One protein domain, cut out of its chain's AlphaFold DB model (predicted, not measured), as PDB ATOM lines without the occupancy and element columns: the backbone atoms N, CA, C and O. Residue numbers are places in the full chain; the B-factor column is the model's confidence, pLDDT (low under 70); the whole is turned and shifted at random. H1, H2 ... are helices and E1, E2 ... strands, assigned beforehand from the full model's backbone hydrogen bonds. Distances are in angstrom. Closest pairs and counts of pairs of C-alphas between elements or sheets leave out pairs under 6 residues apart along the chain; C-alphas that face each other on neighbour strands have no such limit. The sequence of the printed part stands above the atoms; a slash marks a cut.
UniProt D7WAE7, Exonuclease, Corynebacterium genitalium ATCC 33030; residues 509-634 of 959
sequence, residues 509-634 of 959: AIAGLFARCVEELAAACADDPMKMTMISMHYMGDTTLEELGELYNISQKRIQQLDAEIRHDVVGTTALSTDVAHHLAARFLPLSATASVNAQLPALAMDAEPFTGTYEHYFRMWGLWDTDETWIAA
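Overview. This is residues 509 to 634 of the 959 residues of the protein "Exonuclease" of Corynebacterium genitalium ATCC 33030 (UniProt D7WAE7). An elongated body of crossed helices has H2, H3 and the first part of H4 grouped at one end, and H5, H6, H7 and a tiny two-strand sheet of E1 and E2 at the other. H1 runs along one side of the body, from beside H7 to the last residues of H4, and the short H8 sits in the middle. The printed part has 126 residues, with eight named helices and two named strands in the order H1 H2 H3 H4 H5 E1 H6 H7 H8 E2; the class is mostly helix and the sheet is antiparallel. The whole is compact, with a radius of gyration of the C-alphas of 14.7 A, and spans 42 by 26 by 21 A.

Arrangement. H1, residues 509 to 524, and H5, residues 575 to 588, touch at a steep tilt of 43 degrees, opposite ways, with C-alphas 517 and 577 closest at 5.0 A. With residues 520 to 524 alone, H1 touches H4, residues 556 to 573; C-alphas 524 and 573 are closest at 7.0 A. H2, residues 529 to 539, and H4 only just touch, with 3 pairs of C-alphas within 8 A, the closest Lys 531 and Ile 566 at 6.8 A; they are about perpendicular at 87 degrees. H3, residues 545 to 551, touches H4 at a steep tilt of 58 degrees, with C-alphas 549 and 556 closest at 6.2 A. E1, residues 591 to 593, and E2, residues 631 to 633, are antiparallel, with N 592 and O 632 within hydrogen-bond range at 2.8 A. H6, residues 594 to 600, comes nearest to E2 at C-alphas 594 and 631, 4.8 A. H7, residues 602 to 605, touches H8, residues 615 to 620, with C-alphas 604 and 615 closest at 4.8 A. Every O i to N i+4 pair is within hydrogen-bond range in H2, H3, H4, H5, H6 and H8; in H1 11 of 12 are, and H7 is too short for such a pair.

Along the chain. H1 begins at C-alpha 509 (215.275, 224.253, 83.018) and is 23.6 A long. H2 is 14.7 A, H4 25.7 A and H5 20.3 A long. H4 ends at C-alpha 573 (224.606, 214.890, 101.546). E2 ends at C-alpha 633 (225.748, 241.196, 98.604).

Size, cuts and confidence. The C-alphas of Ser 555 and Gln 600 are the two farthest apart, at 43.1 A. The printed part has no cut and no long link. The mean pLDDT of the printed part is 84.6, and residues 569 to 574 are under 70.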
ATOM      1  N   ALA A 509     214.492 225.403  82.569       75.31
ATOM      2  CA  ALA A 509     215.275 224.253  83.018       75.31
ATOM      3  C   ALA A 509     215.932 224.448  84.400       75.31
ATOM      4  O   ALA A 509     216.339 223.473  85.031       75.31
ATOM      5  N   ILE A 510     216.037 225.690  84.885       85.06
ATOM      6  CA  ILE A 510     216.626 226.004  86.195       85.06
ATOM      7  C   ILE A 510     215.720 225.552  87.338       85.06
ATOM      8  O   ILE A 510     216.224 224.982  88.303       85.06
ATOM      9  N   ALA A 511     214.401 225.725  87.214       86.38
ATOM     10  CA  ALA A 511     213.458 225.277  88.238       86.38
ATOM     11  C   ALA A 511     213.593 223.767  88.523       86.38
ATOM     12  O   ALA A 511     213.532 223.342  89.672       86.38
ATOM     13  N   GLY A 512     213.864 222.953  87.494       85.44
ATOM     14  CA  GLY A 512     214.111 221.515  87.655       85.44
ATOM     15  C   GLY A 512     215.401 221.192  88.419       85.44
ATOM     16  O   GLY A 512     215.420 220.271  89.235       85.44
ATOM     17  N   LEU A 513     216.469 221.966  88.198       89.06
ATOM     18  CA  LEU A 513     217.717 221.845  88.957       89.06
ATOM     19  C   LEU A 513     217.510 222.217  90.433       89.06
ATOM     20  O   LEU A 513     217.979 221.501  91.316       89.06
ATOM     21  N   PHE A 514     216.791 223.308  90.703       91.94
ATOM     22  CA  PHE A 514     216.502 223.751  92.067       91.94
ATOM     23  C   PHE A 514     215.589 222.773  92.808       91.94
ATOM     24  O   PHE A 514     215.893 222.389  93.936       91.94
ATOM     25  N   ALA A 515     214.533 222.284  92.154       89.88
ATOM     26  CA  ALA A 515     213.668 221.244  92.704       89.88
ATOM     27  C   ALA A 515     214.471 220.002  93.106       89.88
ATOM     28  O   ALA A 515     214.268 219.465  94.191       89.88
ATOM     29  N   ARG A 516     215.445 219.585  92.283       89.25
ATOM     30  CA  ARG A 516     216.312 218.452  92.619       89.25
ATOM     31  C   ARG A 516     217.157 218.696  93.872       89.25
ATOM     32  O   ARG A 516     217.289 217.789  94.689       89.25
ATOM     33  N   CYS A 517     217.707 219.900  94.028       90.00
ATOM     34  CA  CYS A 517     218.454 220.286  95.229       90.00
ATOM     35  C   CYS A 517     217.578 220.134  96.485       90.00
ATOM     36  O   CYS A 517     217.977 219.508  97.470       90.00
ATOM     37  N   VAL A 518     216.348 220.649  96.419       90.44
ATOM     38  CA  VAL A 518     215.373 220.567  97.513       90.44
ATOM     39  C   VAL A 518     214.965 219.120  97.806       90.44
ATOM     40  O   VAL A 518     214.949 218.727  98.972       90.44
ATOM     41  N   GLU A 519     214.705 218.305  96.779       88.44
ATOM     42  CA  GLU A 519     214.391 216.875  96.922       88.44
ATOM     43  C   GLU A 519     215.503 216.108  97.658       88.44
ATOM     44  O   GLU A 519     215.204 215.267  98.507       88.44
ATOM     45  N   GLU A 520     216.775 216.389  97.356       86.81
ATOM     46  CA  GLU A 520     217.920 215.735  98.004       86.81
ATOM     47  C   GLU A 520     218.000 216.071  99.496       86.81
ATOM     48  O   GLU A 520     218.177 215.166 100.317       86.81
ATOM     49  N   LEU A 521     217.796 217.341  99.863       85.62
ATOM     50  CA  LEU A 521     217.767 217.747 101.270       85.62
ATOM     51  C   LEU A 521     216.540 217.180 101.999       85.62
ATOM     52  O   LEU A 521     216.670 216.629 103.091       85.62
ATOM     53  N   ALA A 522     215.355 217.255 101.390       86.88
ATOM     54  CA  ALA A 522     214.129 216.715 101.972       86.88
ATOM     55  C   ALA A 522     214.230 215.199 102.205       86.88
ATOM     56  O   ALA A 522     213.782 214.700 103.236       86.88
ATOM     57  N   ALA A 523     214.861 214.459 101.287       85.31
ATOM     58  CA  ALA A 523     215.123 213.034 101.457       85.31
ATOM     59  C   ALA A 523     216.113 212.749 102.599       85.31
ATOM     60  O   ALA A 523     215.923 211.777 103.332       85.31
ATOM     61  N   ALA A 524     217.136 213.592 102.775       81.25
ATOM     62  CA  ALA A 524     218.102 213.472 103.867       81.25
ATOM     63  C   ALA A 524     217.483 213.755 105.249       81.25
ATOM     64  O   ALA A 524     217.933 213.189 106.240       81.25
ATOM     65  N   CYS A 525     216.440 214.587 105.311       80.44
ATOM     66  CA  CYS A 525     215.736 214.939 106.547       80.44
ATOM     67  C   CYS A 525     214.423 214.166 106.765       80.44
ATOM     68  O   CYS A 525     213.720 214.408 107.746       80.44
ATOM     69  N   ALA A 526     214.071 213.236 105.870       81.12
ATOM     70  CA  ALA A 526     212.785 212.538 105.895       81.12
ATOM     71  C   ALA A 526     212.576 211.649 107.137       81.12
ATOM     72  O   ALA A 526     211.450 211.235 107.420       81.12
ATOM     73  N   ASP A 527     213.646 211.318 107.860       82.00
ATOM     74  CA  ASP A 527     213.620 210.480 109.055       82.00
ATOM     75  C   ASP A 527     213.232 211.238 110.336       82.00
ATOM     76  O   ASP A 527     212.770 210.605 111.291       82.00
ATOM     77  N   ASP A 528     213.350 212.570 110.353       82.62
ATOM     78  CA  ASP A 528     213.002 213.414 111.497       82.62
ATOM     79  C   ASP A 528     212.156 214.633 111.063       82.62
ATOM     80  O   ASP A 528     212.691 215.622 110.553       82.62
ATOM     81  N   PRO A 529     210.831 214.621 111.318       82.50
ATOM     82  CA  PRO A 529     209.948 215.745 111.008       82.50
ATOM     83  C   PRO A 529     210.388 217.068 111.641       82.50
ATOM     84  O   PRO A 529     210.087 218.127 111.100       82.50
ATOM     85  N   MET A 530     211.108 217.027 112.768       85.75
ATOM     86  CA  MET A 530     211.600 218.237 113.415       85.75
ATOM     87  C   MET A 530     212.718 218.899 112.609       85.75
ATOM     88  O   MET A 530     212.791 220.122 112.589       85.75
ATOM     89  N   LYS A 531     213.538 218.126 111.881       86.06
ATOM     90  CA  LYS A 531     214.539 218.694 110.964       86.06
ATOM     91  C   LYS A 531     213.870 219.476 109.835       86.06
ATOM     92  O   LYS A 531     214.298 220.584 109.530       86.06
ATOM     93  N   MET A 532     212.777 218.948 109.278       85.56
ATOM     94  CA  MET A 532     211.994 219.636 108.240       85.56
ATOM     95  C   MET A 532     211.398 220.957 108.745       85.56
ATOM     96  O   MET A 532     211.460 221.971 108.046       85.56
ATOM     97  N   THR A 533     210.864 220.957 109.970       87.31
ATOM     98  CA  THR A 533     210.358 222.166 110.634       87.31
ATOM     99  C   THR A 533     211.468 223.180 110.890       87.31
ATOM    100  O   THR A 533     211.291 224.356 110.594       87.31
ATOM    101  N   MET A 534     212.622 222.739 111.399       87.56
ATOM    102  CA  MET A 534     213.766 223.619 111.650       87.56
ATOM    103  C   MET A 534     214.289 224.253 110.361       87.56
ATOM    104  O   MET A 534     214.538 225.452 110.341       87.56
ATOM    105  N   ILE A 535     214.400 223.492 109.271       86.56
ATOM    106  CA  ILE A 535     214.807 224.050 107.975       86.56
ATOM    107  C   ILE A 535     213.809 225.122 107.518       86.56
ATOM    108  O   ILE A 535     214.201 226.228 107.171       86.56
ATOM    109  N   SER A 536     212.517 224.813 107.597       88.44
ATOM    110  CA  SER A 536     211.434 225.694 107.153       88.44
ATOM    111  C   SER A 536     211.329 226.994 107.960       88.44
ATOM    112  O   SER A 536     211.155 228.060 107.384       88.44
ATOM    113  N   MET A 537     211.417 226.911 109.291       86.56
ATOM    114  CA  MET A 537     211.128 228.042 110.179       86.56
ATOM    115  C   MET A 537     212.369 228.815 110.632       86.56
ATOM    116  O   MET A 537     212.251 230.011 110.868       86.56
ATOM    117  N   HIS A 538     213.524 228.151 110.774       87.06
ATOM    118  CA  HIS A 538     214.755 228.769 111.289       87.06
ATOM    119  C   HIS A 538     215.804 229.060 110.218       87.06
ATOM    120  O   HIS A 538     216.498 230.062 110.301       87.06
ATOM    121  N   TYR A 539     215.958 228.177 109.230       83.75
ATOM    122  CA  TYR A 539     216.967 228.362 108.182       83.75
ATOM    123  C   TYR A 539     216.424 229.123 106.967       83.75
ATOM    124  O   TYR A 539     217.149 229.897 106.352       83.75
ATOM    125  N   MET A 540     215.162 228.881 106.608       83.94
ATOM    126  CA  MET A 540     214.463 229.550 105.505       83.94
ATOM    127  C   MET A 540     213.522 230.668 105.973       83.94
ATOM    128  O   MET A 540     212.952 231.364 105.136       83.94
ATOM    129  N   GLY A 541     213.351 230.831 107.286       81.62
ATOM    130  CA  GLY A 541     212.547 231.881 107.905       81.62
ATOM    131  C   GLY A 541     213.245 232.444 109.140       81.62
ATOM    132  O   GLY A 541     214.338 232.006 109.484       81.62
ATOM    133  N   ASP A 542     212.596 233.381 109.825       81.12
ATOM    134  CA  ASP A 542     213.254 234.207 110.849       81.12
ATOM    135  C   ASP A 542     213.087 233.683 112.288       81.12
ATOM    136  O   ASP A 542     213.417 234.370 113.251       81.12
ATOM    137  N   THR A 543     212.559 232.465 112.473       87.56
ATOM    138  CA  THR A 543     212.315 231.926 113.824       87.56
ATOM    139  C   THR A 543     213.630 231.500 114.466       87.56
ATOM    140  O   THR A 543     214.370 230.687 113.915       87.56
ATOM    141  N   THR A 544     213.925 231.972 115.670       89.31
ATOM    142  CA  THR A 544     215.145 231.590 116.391       89.31
ATOM    143  C   THR A 544     215.075 230.152 116.933       89.31
ATOM    144  O   THR A 544     214.003 229.575 117.136       89.31
ATOM    145  N   LEU A 545     216.235 229.547 117.231       86.88
ATOM    146  CA  LEU A 545     216.290 228.230 117.889       86.88
ATOM    147  C   LEU A 545     215.613 228.235 119.268       86.88
ATOM    148  O   LEU A 545     215.132 227.197 119.719       86.88
ATOM    149  N   GLU A 546     215.606 229.376 119.955       84.06
ATOM    150  CA  GLU A 546     214.997 229.518 121.276       84.06
ATOM    151  C   GLU A 546     213.468 229.541 121.165       84.06
ATOM    152  O   GLU A 546     212.805 228.712 121.791       84.06
ATOM    153  N   GLU A 547     212.925 230.354 120.255       89.44
ATOM    154  CA  GLU A 547     211.492 230.395 119.936       89.44
ATOM    155  C   GLU A 547     210.968 229.044 119.440       89.44
ATOM    156  O   GLU A 547     209.913 228.592 119.877       89.44
ATOM    157  N   LEU A 548     211.713 228.338 118.579       87.25
ATOM    158  CA  LEU A 548     211.347 226.978 118.169       87.25
ATOM    159  C   LEU A 548     211.358 225.994 119.346       87.25
ATOM    160  O   LEU A 548     210.527 225.082 119.410       87.25
ATOM    161  N   GLY A 549     212.292 226.169 120.282       86.88
ATOM    162  CA  GLY A 549     212.377 225.379 121.505       86.88
ATOM    163  C   GLY A 549     211.138 225.565 122.375       86.88
ATOM    164  O   GLY A 549     210.566 224.587 122.855       86.88
ATOM    165  N   GLU A 550     210.671 226.801 122.519       88.00
ATOM    166  CA  GLU A 550     209.447 227.125 123.251       88.00
ATOM    167  C   GLU A 550     208.189 226.635 122.523       88.00
ATOM    168  O   GLU A 550     207.364 225.932 123.115       88.00
ATOM    169  N   LEU A 551     208.076 226.926 121.225       89.62
ATOM    170  CA  LEU A 551     206.897 226.635 120.408       89.62
ATOM    171  C   LEU A 551     206.619 225.130 120.299       89.62
ATOM    172  O   LEU A 551     205.463 224.703 120.336       89.62
ATOM    173  N   TYR A 552     207.673 224.313 120.233       87.19
ATOM    174  CA  TYR A 552     207.567 222.852 120.183       87.19
ATOM    175  C   TYR A 552     207.864 222.159 121.522       87.19
ATOM    176  O   TYR A 552     207.861 220.925 121.585       87.19
ATOM    177  N   ASN A 553     208.075 222.918 122.604       87.44
ATOM    178  CA  ASN A 553     208.395 222.414 123.945       87.44
ATOM    179  C   ASN A 553     209.605 221.447 123.955       87.44
ATOM    180  O   ASN A 553     209.575 220.355 124.537       87.44
ATOM    181  N   ILE A 554     210.680 221.850 123.276       88.44
ATOM    182  CA  ILE A 554     211.952 221.140 123.131       88.44
ATOM    183  C   ILE A 554     213.013 221.850 123.978       88.44
ATOM    184  O   ILE A 554     213.217 223.052 123.881       88.44
ATOM    185  N   SER A 555     213.753 221.098 124.798       86.75
ATOM    186  CA  SER A 555     214.846 221.668 125.600       86.75
ATOM    187  C   SER A 555     215.927 222.324 124.725       86.75
ATOM    188  O   SER A 555     216.324 221.720 123.725       86.75
ATOM    189  N   GLN A 556     216.523 223.429 125.187       83.56
ATOM    190  CA  GLN A 556     217.634 224.139 124.524       83.56
ATOM    191  C   GLN A 556     218.767 223.199 124.056       83.56
ATOM    192  O   GLN A 556     219.261 223.284 122.936       83.56
ATOM    193  N   LYS A 557     219.122 222.202 124.877       83.56
ATOM    194  CA  LYS A 557     220.149 221.205 124.532       83.56
ATOM    195  C   LYS A 557     219.758 220.302 123.353       83.56
ATOM    196  O   LYS A 557     220.621 219.891 122.584       83.56
ATOM    197  N   ARG A 558     218.477 219.942 123.232       86.25
ATOM    198  CA  ARG A 558     217.978 219.077 122.152       86.25
ATOM    199  C   ARG A 558     217.851 219.850 120.845       86.25
ATOM    200  O   ARG A 558     218.187 219.284 119.813       86.25
ATOM    201  N   ILE A 559     217.418 221.109 120.886       86.62
ATOM    202  CA  ILE A 559     217.327 221.925 119.671       86.62
ATOM    203  C   ILE A 559     218.714 222.288 119.124       86.62
ATOM    204  O   ILE A 559     218.943 222.137 117.932       86.62
ATOM    205  N   GLN A 560     219.688 222.584 119.994       86.38
ATOM    206  CA  GLN A 560     221.100 222.726 119.600       86.38
ATOM    207  C   GLN A 560     221.686 221.431 119.017       86.38
ATOM    208  O   GLN A 560     222.499 221.470 118.098       86.38
ATOM    209  N   GLN A 561     221.288 220.267 119.544       86.44
ATOM    210  CA  GLN A 561     221.710 218.982 118.988       86.44
ATOM    211  C   GLN A 561     221.142 218.766 117.578       86.44
ATOM    212  O   GLN A 561     221.888 218.357 116.695       86.44
ATOM    213  N   LEU A 562     219.848 219.029 117.372       83.44
ATOM    214  CA  LEU A 562     219.210 218.916 116.057       83.44
ATOM    215  C   LEU A 562     219.831 219.884 115.049       83.44
ATOM    216  O   LEU A 562     220.081 219.501 113.914       83.44
ATOM    217  N   ASP A 563     220.141 221.101 115.481       85.31
ATOM    218  CA  ASP A 563     220.830 222.092 114.663       85.31
ATOM    219  C   ASP A 563     222.220 221.605 114.209       85.31
ATOM    220  O   ASP A 563     222.546 221.639 113.024       85.31
ATOM    221  N   ALA A 564     223.015 221.046 115.127       82.31
ATOM    222  CA  ALA A 564     224.308 220.451 114.788       82.31
ATOM    223  C   ALA A 564     224.178 219.235 113.848       82.31
ATOM    224  O   ALA A 564     225.015 219.050 112.964       82.31
ATOM    225  N   GLU A 565     223.137 218.412 114.025       81.31
ATOM    226  CA  GLU A 565     222.817 217.290 113.133       81.31
ATOM    227  C   GLU A 565     222.450 217.791 111.724       81.31
ATOM    228  O   GLU A 565     222.995 217.281 110.749       81.31
ATOM    229  N   ILE A 566     221.620 218.835 111.601       79.19
ATOM    230  CA  ILE A 566     221.269 219.456 110.311       79.19
ATOM    231  C   ILE A 566     222.518 220.005 109.619       79.19
ATOM    232  O   ILE A 566     222.755 219.672 108.461       79.19
ATOM    233  N   ARG A 567     223.367 220.773 110.315       75.00
ATOM    234  CA  ARG A 567     224.610 221.304 109.723       75.00
ATOM    235  C   ARG A 567     225.538 220.196 109.224       75.00
ATOM    236  O   ARG A 567     226.127 220.319 108.151       75.00
ATOM    237  N   HIS A 568     225.659 219.107 109.981       72.31
ATOM    238  CA  HIS A 568     226.448 217.945 109.574       72.31
ATOM    239  C   HIS A 568     225.851 217.246 108.340       72.31
ATOM    240  O   HIS A 568     226.578 216.916 107.399       72.31
ATOM    241  N   ASP A 569     224.533 217.044 108.319       68.31
ATOM    242  CA  ASP A 569     223.834 216.323 107.253       68.31
ATOM    243  C   ASP A 569     223.760 217.143 105.948       68.31
ATOM    244  O   ASP A 569     223.902 216.584 104.856       68.31
ATOM    245  N   VAL A 570     223.639 218.473 106.031       66.50
ATOM    246  CA  VAL A 570     223.679 219.387 104.873       66.50
ATOM    247  C   VAL A 570     225.038 219.309 104.171       66.50
ATOM    248  O   VAL A 570     225.092 219.039 102.970       66.50
ATOM    249  N   VAL A 571     226.144 219.445 104.912       53.06
ATOM    250  CA  VAL A 571     227.510 219.460 104.349       53.06
ATOM    251  C   VAL A 571     227.925 218.093 103.772       53.06
ATOM    252  O   VAL A 571     228.758 218.030 102.869       53.06
ATOM    253  N   GLY A 572     227.332 216.989 104.243       54.41
ATOM    254  CA  GLY A 572     227.658 215.631 103.787       54.41
ATOM    255  C   GLY A 572     226.838 215.096 102.604       54.41
ATOM    256  O   GLY A 572     227.337 214.243 101.867       54.41
ATOM    257  N   THR A 573     225.596 215.562 102.419       58.97
ATOM    258  CA  THR A 573     224.606 214.890 101.546       58.97
ATOM    259  C   THR A 573     224.101 215.749 100.384       58.97
ATOM    260  O   THR A 573     223.480 215.214  99.472       58.97
ATOM    261  N   THR A 574     224.401 217.054 100.369       68.25
ATOM    262  CA  THR A 574     223.875 218.020  99.380       68.25
ATOM    263  C   THR A 574     224.974 218.628  98.499       68.25
ATOM    264  O   THR A 574     225.102 219.845  98.355       68.25
ATOM    265  N   ALA A 575     225.803 217.771  97.892       75.31
ATOM    266  CA  ALA A 575     226.881 218.217  97.000       75.31
ATOM    267  C   ALA A 575     226.345 219.075  95.839       75.31
ATOM    268  O   ALA A 575     226.908 220.127  95.556       75.31
ATOM    269  N   LEU A 576     225.213 218.679  95.239       83.12
ATOM    270  CA  LEU A 576     224.572 219.438  94.164       83.12
ATOM    271  C   LEU A 576     224.119 220.824  94.636       83.12
ATOM    272  O   LEU A 576     224.434 221.816  93.988       83.12
ATOM    273  N   SER A 577     223.414 220.907  95.765       86.12
ATOM    274  CA  SER A 577     222.941 222.184  96.306       86.12
ATOM    275  C   SER A 577     224.096 223.110  96.681       86.12
ATOM    276  O   SER A 577     224.046 224.302  96.392       86.12
ATOM    277  N   THR A 578     225.168 222.551  97.248       83.00
ATOM    278  CA  THR A 578     226.404 223.284  97.548       83.00
ATOM    279  C   THR A 578     227.017 223.856  96.276       83.00
ATOM    280  O   THR A 578     227.306 225.049  96.210       83.00
ATOM    281  N   ASP A 579     227.171 223.029  95.247       83.12
ATOM    282  CA  ASP A 579     227.715 223.433  93.958       83.12
ATOM    283  C   ASP A 579     226.848 224.523  93.288       83.12
ATOM    284  O   ASP A 579     227.367 225.535  92.809       83.12
ATOM    285  N   VAL A 580     225.518 224.369  93.308       87.44
ATOM    286  CA  VAL A 580     224.570 225.369  92.788       87.44
ATOM    287  C   VAL A 580     224.672 226.689  93.553       87.44
ATOM    288  O   VAL A 580     224.768 227.738  92.914       87.44
ATOM    289  N   ALA A 581     224.713 226.654  94.887       87.00
ATOM    290  CA  ALA A 581     224.852 227.848  95.718       87.00
ATOM    291  C   ALA A 581     226.150 228.608  95.394       87.00
ATOM    292  O   ALA A 581     226.119 229.815  95.170       87.00
ATOM    293  N   HIS A 582     227.282 227.914  95.242       83.62
ATOM    294  CA  HIS A 582     228.547 228.555  94.860       83.62
ATOM    295  C   HIS A 582     228.496 229.194  93.465       83.62
ATOM    296  O   HIS A 582     229.080 230.255  93.253       83.62
ATOM    297  N   HIS A 583     227.792 228.585  92.507       83.88
ATOM    298  CA  HIS A 583     227.623 229.177  91.179       83.88
ATOM    299  C   HIS A 583     226.658 230.365  91.158       83.88
ATOM    300  O   HIS A 583     226.882 231.291  90.379       83.88
ATOM    301  N   LEU A 584     225.621 230.365  92.000       86.75
ATOM    302  CA  LEU A 584     224.766 231.536  92.215       86.75
ATOM    303  C   LEU A 584     225.585 232.686  92.819       86.75
ATOM    304  O   LEU A 584     225.590 233.783  92.265       86.75
ATOM    305  N   ALA A 585     226.361 232.404  93.868       85.75
ATOM    306  CA  ALA A 585     227.256 233.368  94.497       85.75
ATOM    307  C   ALA A 585     228.253 233.955  93.480       85.75
ATOM    308  O   ALA A 585     228.317 235.163  93.287       85.75
ATOM    309  N   ALA A 586     228.958 233.105  92.728       82.06
ATOM    310  CA  ALA A 586     229.917 233.544  91.711       82.06
ATOM    311  C   ALA A 586     229.296 234.379  90.573       82.06
ATOM    312  O   ALA A 586     230.026 235.031  89.828       82.06
ATOM    313  N   ARG A 587     227.972 234.320  90.397       84.75
ATOM    314  CA  ARG A 587     227.252 235.043  89.348       84.75
ATOM    315  C   ARG A 587     226.741 236.412  89.798       84.75
ATOM    316  O   ARG A 587     226.662 237.297  88.951       84.75
ATOM    317  N   PHE A 588     226.377 236.571  91.070       86.38
ATOM    318  CA  PHE A 588     225.702 237.780  91.569       86.38
ATOM    319  C   PHE A 588     226.497 238.567  92.619       86.38
ATOM    320  O   PHE A 588     226.131 239.693  92.941       86.38
ATOM    321  N   LEU A 589     227.595 238.013  93.131       87.56
ATOM    322  CA  LEU A 589     228.476 238.687  94.084       87.56
ATOM    323  C   LEU A 589     229.626 239.416  93.364       87.56
ATOM    324  O   LEU A 589     229.992 239.020  92.256       87.56
ATOM    325  N   PRO A 590     230.221 240.464  93.965       88.19
ATOM    326  CA  PRO A 590     230.076 240.900  95.361       88.19
ATOM    327  C   PRO A 590     228.817 241.723  95.671       88.19
ATOM    328  O   PRO A 590     228.486 241.854  96.845       88.19
ATOM    329  N   LEU A 591     228.110 242.233  94.657       93.88
ATOM    330  CA  LEU A 591     226.903 243.044  94.826       93.88
ATOM    331  C   LEU A 591     225.982 242.947  93.599       93.88
ATOM    332  O   LEU A 591     226.438 243.096  92.467       93.88
ATOM    333  N   SER A 592     224.681 242.755  93.822       93.06
ATOM    334  CA  SER A 592     223.626 242.813  92.801       93.06
ATOM    335  C   SER A 592     222.303 243.287  93.398       93.06
ATOM    336  O   SER A 592     221.958 242.913  94.514       93.06
ATOM    337  N   ALA A 593     221.504 244.037  92.639       91.94
ATOM    338  CA  ALA A 593     220.138 244.370  93.045       91.94
ATOM    339  C   ALA A 593     219.229 243.127  92.989       91.94
ATOM    340  O   ALA A 593     219.183 242.435  91.962       91.94
ATOM    341  N   THR A 594     218.442 242.878  94.036       88.75
ATOM    342  CA  THR A 594     217.518 241.732  94.156       88.75
ATOM    343  C   THR A 594     216.533 241.677  92.985       88.75
ATOM    344  O   THR A 594     216.293 240.616  92.404       88.75
ATOM    345  N   ALA A 595     216.034 242.833  92.532       87.31
ATOM    346  CA  ALA A 595     215.168 242.925  91.354       87.31
ATOM    347  C   ALA A 595     215.852 242.433  90.061       87.31
ATOM    348  O   ALA A 595     215.224 241.757  89.243       87.31
ATOM    349  N   SER A 596     217.147 242.724  89.883       89.00
ATOM    350  CA  SER A 596     217.931 242.264  88.729       89.00
ATOM    351  C   SER A 596     218.166 240.754  88.780       89.00
ATOM    352  O   SER A 596     218.026 240.068  87.763       89.00
ATOM    353  N   VAL A 597     218.454 240.215  89.968       88.62
ATOM    354  CA  VAL A 597     218.615 238.770  90.180       88.62
ATOM    355  C   VAL A 597     217.317 238.034  89.850       88.62
ATOM    356  O   VAL A 597     217.331 237.108  89.037       88.62
ATOM    357  N   ASN A 598     216.183 238.505  90.374       85.50
ATOM    358  CA  ASN A 598     214.864 237.923  90.112       85.50
ATOM    359  C   ASN A 598     214.451 238.019  88.636       85.50
ATOM    360  O   ASN A 598     213.829 237.097  88.106       85.50
ATOM    361  N   ALA A 599     214.835 239.087  87.931       87.50
ATOM    362  CA  ALA A 599     214.599 239.203  86.494       87.50
ATOM    363  C   ALA A 599     215.434 238.201  85.672       87.50
ATOM    364  O   ALA A 599     214.965 237.693  84.652       87.50
ATOM    365  N   GLN A 600     216.666 237.912  86.100       85.75
ATOM    366  CA  GLN A 600     217.566 236.977  85.417       85.75
ATOM    367  C   GLN A 600     217.280 235.508  85.748       85.75
ATOM    368  O   GLN A 600     217.482 234.643  84.892       85.75
ATOM    369  N   LEU A 601     216.830 235.223  86.972       87.56
ATOM    370  CA  LEU A 601     216.496 233.888  87.465       87.56
ATOM    371  C   LEU A 601     215.141 233.897  88.200       87.56
ATOM    372  O   LEU A 601     215.109 233.739  89.421       87.56
ATOM    373  N   PRO A 602     214.009 233.996  87.477       89.06
ATOM    374  CA  PRO A 602     212.674 234.014  88.089       89.06
ATOM    375  C   PRO A 602     212.373 232.780  88.945       89.06
ATOM    376  O   PRO A 602     211.572 232.842  89.874       89.06
ATOM    377  N   ALA A 603     213.042 231.662  88.649       90.12
ATOM    378  CA  ALA A 603     212.941 230.434  89.417       90.12
ATOM    379  C   ALA A 603     213.327 230.611  90.895       90.12
ATOM    380  O   ALA A 603     212.818 229.862  91.709       90.12
ATOM    381  N   LEU A 604     214.160 231.588  91.276       90.00
ATOM    382  CA  LEU A 604     214.498 231.832  92.688       90.00
ATOM    383  C   LEU A 604     213.281 232.240  93.537       90.00
ATOM    384  O   LEU A 604     213.229 231.916  94.721       90.00
ATOM    385  N   ALA A 605     212.285 232.880  92.921       89.19
ATOM    386  CA  ALA A 605     211.052 233.307  93.577       89.19
ATOM    387  C   ALA A 605     209.970 232.210  93.638       89.19
ATOM    388  O   ALA A 605     208.897 232.442  94.188       89.19
ATOM    389  N   MET A 606     210.212 231.029  93.056       91.31
ATOM    390  CA  MET A 606     209.275 229.902  93.126       91.31
ATOM    391  C   MET A 606     209.366 229.182  94.478       91.31
ATOM    392  O   MET A 606     210.423 229.175  95.111       91.31
ATOM    393  N   ASP A 607     208.267 228.542  94.879       92.75
ATOM    394  CA  ASP A 607     208.165 227.797  96.138       92.75
ATOM    395  C   ASP A 607     209.124 226.596  96.177       92.75
ATOM    396  O   ASP A 607     209.180 225.782  95.249       92.75
ATOM    397  N   ALA A 608     209.854 226.455  97.284       91.50
ATOM    398  CA  ALA A 608     210.802 225.372  97.533       91.50
ATOM    399  C   ALA A 608     210.147 224.207  98.301       91.50
ATOM    400  O   ALA A 608     210.602 223.805  99.375       91.50
ATOM    401  N   GLU A 609     209.066 223.647  97.747       89.88
ATOM    402  CA  GLU A 609     208.362 222.512  98.360       89.88
ATOM    403  C   GLU A 609     209.297 221.299  98.571       89.88
ATOM    404  O   GLU A 609     210.059 220.950  97.665       89.88
ATOM    405  N   PRO A 610     209.224 220.600  99.723       88.62
ATOM    406  CA  PRO A 610     208.172 220.671 100.747       88.62
ATOM    407  C   PRO A 610     208.435 221.670 101.893       88.62
ATOM    408  O   PRO A 610     207.696 221.649 102.879       88.62
ATOM    409  N   PHE A 611     209.482 222.492 101.817       88.44
ATOM    410  CA  PHE A 611     209.785 223.485 102.850       88.44
ATOM    411  C   PHE A 611     208.932 224.748 102.679       88.44
ATOM    412  O   PHE A 611     208.390 225.006 101.603       88.44
ATOM    413  N   THR A 612     208.797 225.546 103.742       86.12
ATOM    414  CA  THR A 612     208.133 226.855 103.648       86.12
ATOM    415  C   THR A 612     209.120 227.913 103.170       86.12
ATOM    416  O   THR A 612     210.122 228.146 103.836       86.12
ATOM    417  N   GLY A 613     208.827 228.562 102.042       88.00
ATOM    418  CA  GLY A 613     209.649 229.629 101.469       88.00
ATOM    419  C   GLY A 613     209.977 229.386  99.996       88.00
ATOM    420  O   GLY A 613     209.484 228.441  99.378       88.00
ATOM    421  N   THR A 614     210.817 230.249  99.432       91.81
ATOM    422  CA  THR A 614     211.229 230.175  98.021       91.81
ATOM    423  C   THR A 614     212.595 229.505  97.855       91.81
ATOM    424  O   THR A 614     213.316 229.283  98.832       91.81
ATOM    425  N   TYR A 615     212.996 229.206  96.617       91.50
ATOM    426  CA  TYR A 615     214.346 228.701  96.344       91.50
ATOM    427  C   TYR A 615     215.450 229.690  96.745       91.50
ATOM    428  O   TYR A 615     216.543 229.262  97.107       91.50
ATOM    429  N   GLU A 616     215.179 230.996  96.732       88.81
ATOM    430  CA  GLU A 616     216.089 231.995  97.297       88.81
ATOM    431  C   GLU A 616     216.345 231.744  98.789       88.81
ATOM    432  O   GLU A 616     217.501 231.614  99.195       88.81
ATOM    433  N   HIS A 617     215.280 231.591  99.587       87.94
ATOM    434  CA  HIS A 617     215.378 231.274 101.017       87.94
ATOM    435  C   HIS A 617     216.128 229.957 101.243       87.94
ATOM    436  O   HIS A 617     216.969 229.864 102.132       87.94
ATOM    437  N   TYR A 618     215.878 228.955 100.395       89.31
ATOM    438  CA  TYR A 618     216.600 227.686 100.435       89.31
ATOM    439  C   TYR A 618     218.110 227.878 100.228       89.31
ATOM    440  O   TYR A 618     218.906 227.391 101.025       89.31
ATOM    441  N   PHE A 619     218.542 228.609  99.192       87.38
ATOM    442  CA  PHE A 619     219.974 228.774  98.916       87.38
ATOM    443  C   PHE A 619     220.698 229.744  99.871       87.38
ATOM    444  O   PHE A 619     221.921 229.652  99.999       87.38
ATOM    445  N   ARG A 620     219.980 230.600 100.614       80.69
ATOM    446  CA  ARG A 620     220.562 231.410 101.707       80.69
ATOM    447  C   ARG A 620     221.157 230.554 102.832       80.69
ATOM    448  O   ARG A 620     222.099 230.989 103.487       80.69
ATOM    449  N   MET A 621     220.700 229.307 103.002       81.12
ATOM    450  CA  MET A 621     221.192 228.384 104.038       81.12
ATOM    451  C   MET A 621     222.704 228.110 103.984       81.12
ATOM    452  O   MET A 621     223.284 227.679 104.979       81.12
ATOM    453  N   TRP A 622     223.350 228.341 102.836       82.06
ATOM    454  CA  TRP A 622     224.797 228.173 102.683       82.06
ATOM    455  C   TRP A 622     225.617 229.367 103.192       82.06
ATOM    456  O   TRP A 622     226.843 229.271 103.211       82.06
ATOM    457  N   GLY A 623     224.980 230.474 103.595       79.12
ATOM    458  CA  GLY A 623     225.663 231.649 104.152       79.12
ATOM    459  C   GLY A 623     226.652 232.303 103.183       79.12
ATOM    460  O   GLY A 623     227.643 232.889 103.608       79.12
ATOM    461  N   LEU A 624     226.428 232.144 101.874       78.81
ATOM    462  CA  LEU A 624     227.326 232.648 100.832       78.81
ATOM    463  C   LEU A 624     227.034 234.091 100.430       78.81
ATOM    464  O   LEU A 624     227.833 234.664  99.695       78.81
ATOM    465  N   TRP A 625     225.910 234.659 100.862       84.19
ATOM    466  CA  TRP A 625     225.527 236.041 100.599       84.19
ATOM    467  C   TRP A 625     224.622 236.574 101.702       84.19
ATOM    468  O   TRP A 625     223.811 235.833 102.260       84.19
ATOM    469  N   ASP A 626     224.754 237.869 101.954       80.00
ATOM    470  CA  ASP A 626     223.806 238.651 102.728       80.00
ATOM    471  C   ASP A 626     222.756 239.209 101.767       80.00
ATOM    472  O   ASP A 626     223.042 239.563 100.621       80.00
ATOM    473  N   THR A 627     221.523 239.284 102.230       73.56
ATOM    474  CA  THR A 627     220.393 239.770 101.437       73.56
ATOM    475  C   THR A 627     219.543 240.686 102.287       73.56
ATOM    476  O   THR A 627     219.131 240.283 103.375       73.56
ATOM    477  N   ASP A 628     219.221 241.854 101.753       74.81
ATOM    478  CA  ASP A 628     218.109 242.677 102.220       74.81
ATOM    479  C   ASP A 628     216.975 242.664 101.170       74.81
ATOM    480  O   ASP A 628     217.021 241.905 100.195       74.81
ATOM    481  N   GLU A 629     215.917 243.453 101.368       71.94
ATOM    482  CA  GLU A 629     214.785 243.508 100.425       71.94
ATOM    483  C   GLU A 629     215.192 244.009  99.023       71.94
ATOM    484  O   GLU A 629     214.519 243.729  98.027       71.94
ATOM    485  N   THR A 630     216.313 244.724  98.924       86.50
ATOM    486  CA  THR A 630     216.758 245.466  97.738       86.50
ATOM    487  C   THR A 630     218.024 244.911  97.090       86.50
ATOM    488  O   THR A 630     218.166 244.996  95.865       86.50
ATOM    489  N   TRP A 631     218.914 244.295  97.864       90.94
ATOM    490  CA  TRP A 631     220.260 243.909  97.460       90.94
ATOM    491  C   TRP A 631     220.632 242.499  97.907       90.94
ATOM    492  O   TRP A 631     220.291 242.043  98.995       90.94
ATOM    493  N   ILE A 632     221.429 241.848  97.063       89.25
ATOM    494  CA  ILE A 632     222.180 240.631  97.354       89.25
ATOM    495  C   ILE A 632     223.659 241.007  97.328       89.25
ATOM    496  O   ILE A 632     224.163 241.481  96.307       89.25
ATOM    497  N   ALA A 633     224.357 240.805  98.439       90.31
ATOM    498  CA  ALA A 633     225.748 241.196  98.604       90.31
ATOM    499  C   ALA A 633     226.582 240.070  99.217       90.31
ATOM    500  O   ALA A 633     226.061 239.133  99.818       90.31
ATOM    501  N   ALA A 634     227.901 240.129  99.049       86.44
ATOM    502  CA  ALA A 634     228.784 239.168  99.697       86.44
ATOM    503  C   ALA A 634     228.692 239.319 101.229       86.44
ATOM    504  O   ALA A 634     228.442 240.426 101.709       86.44
TER     505      ALA A 634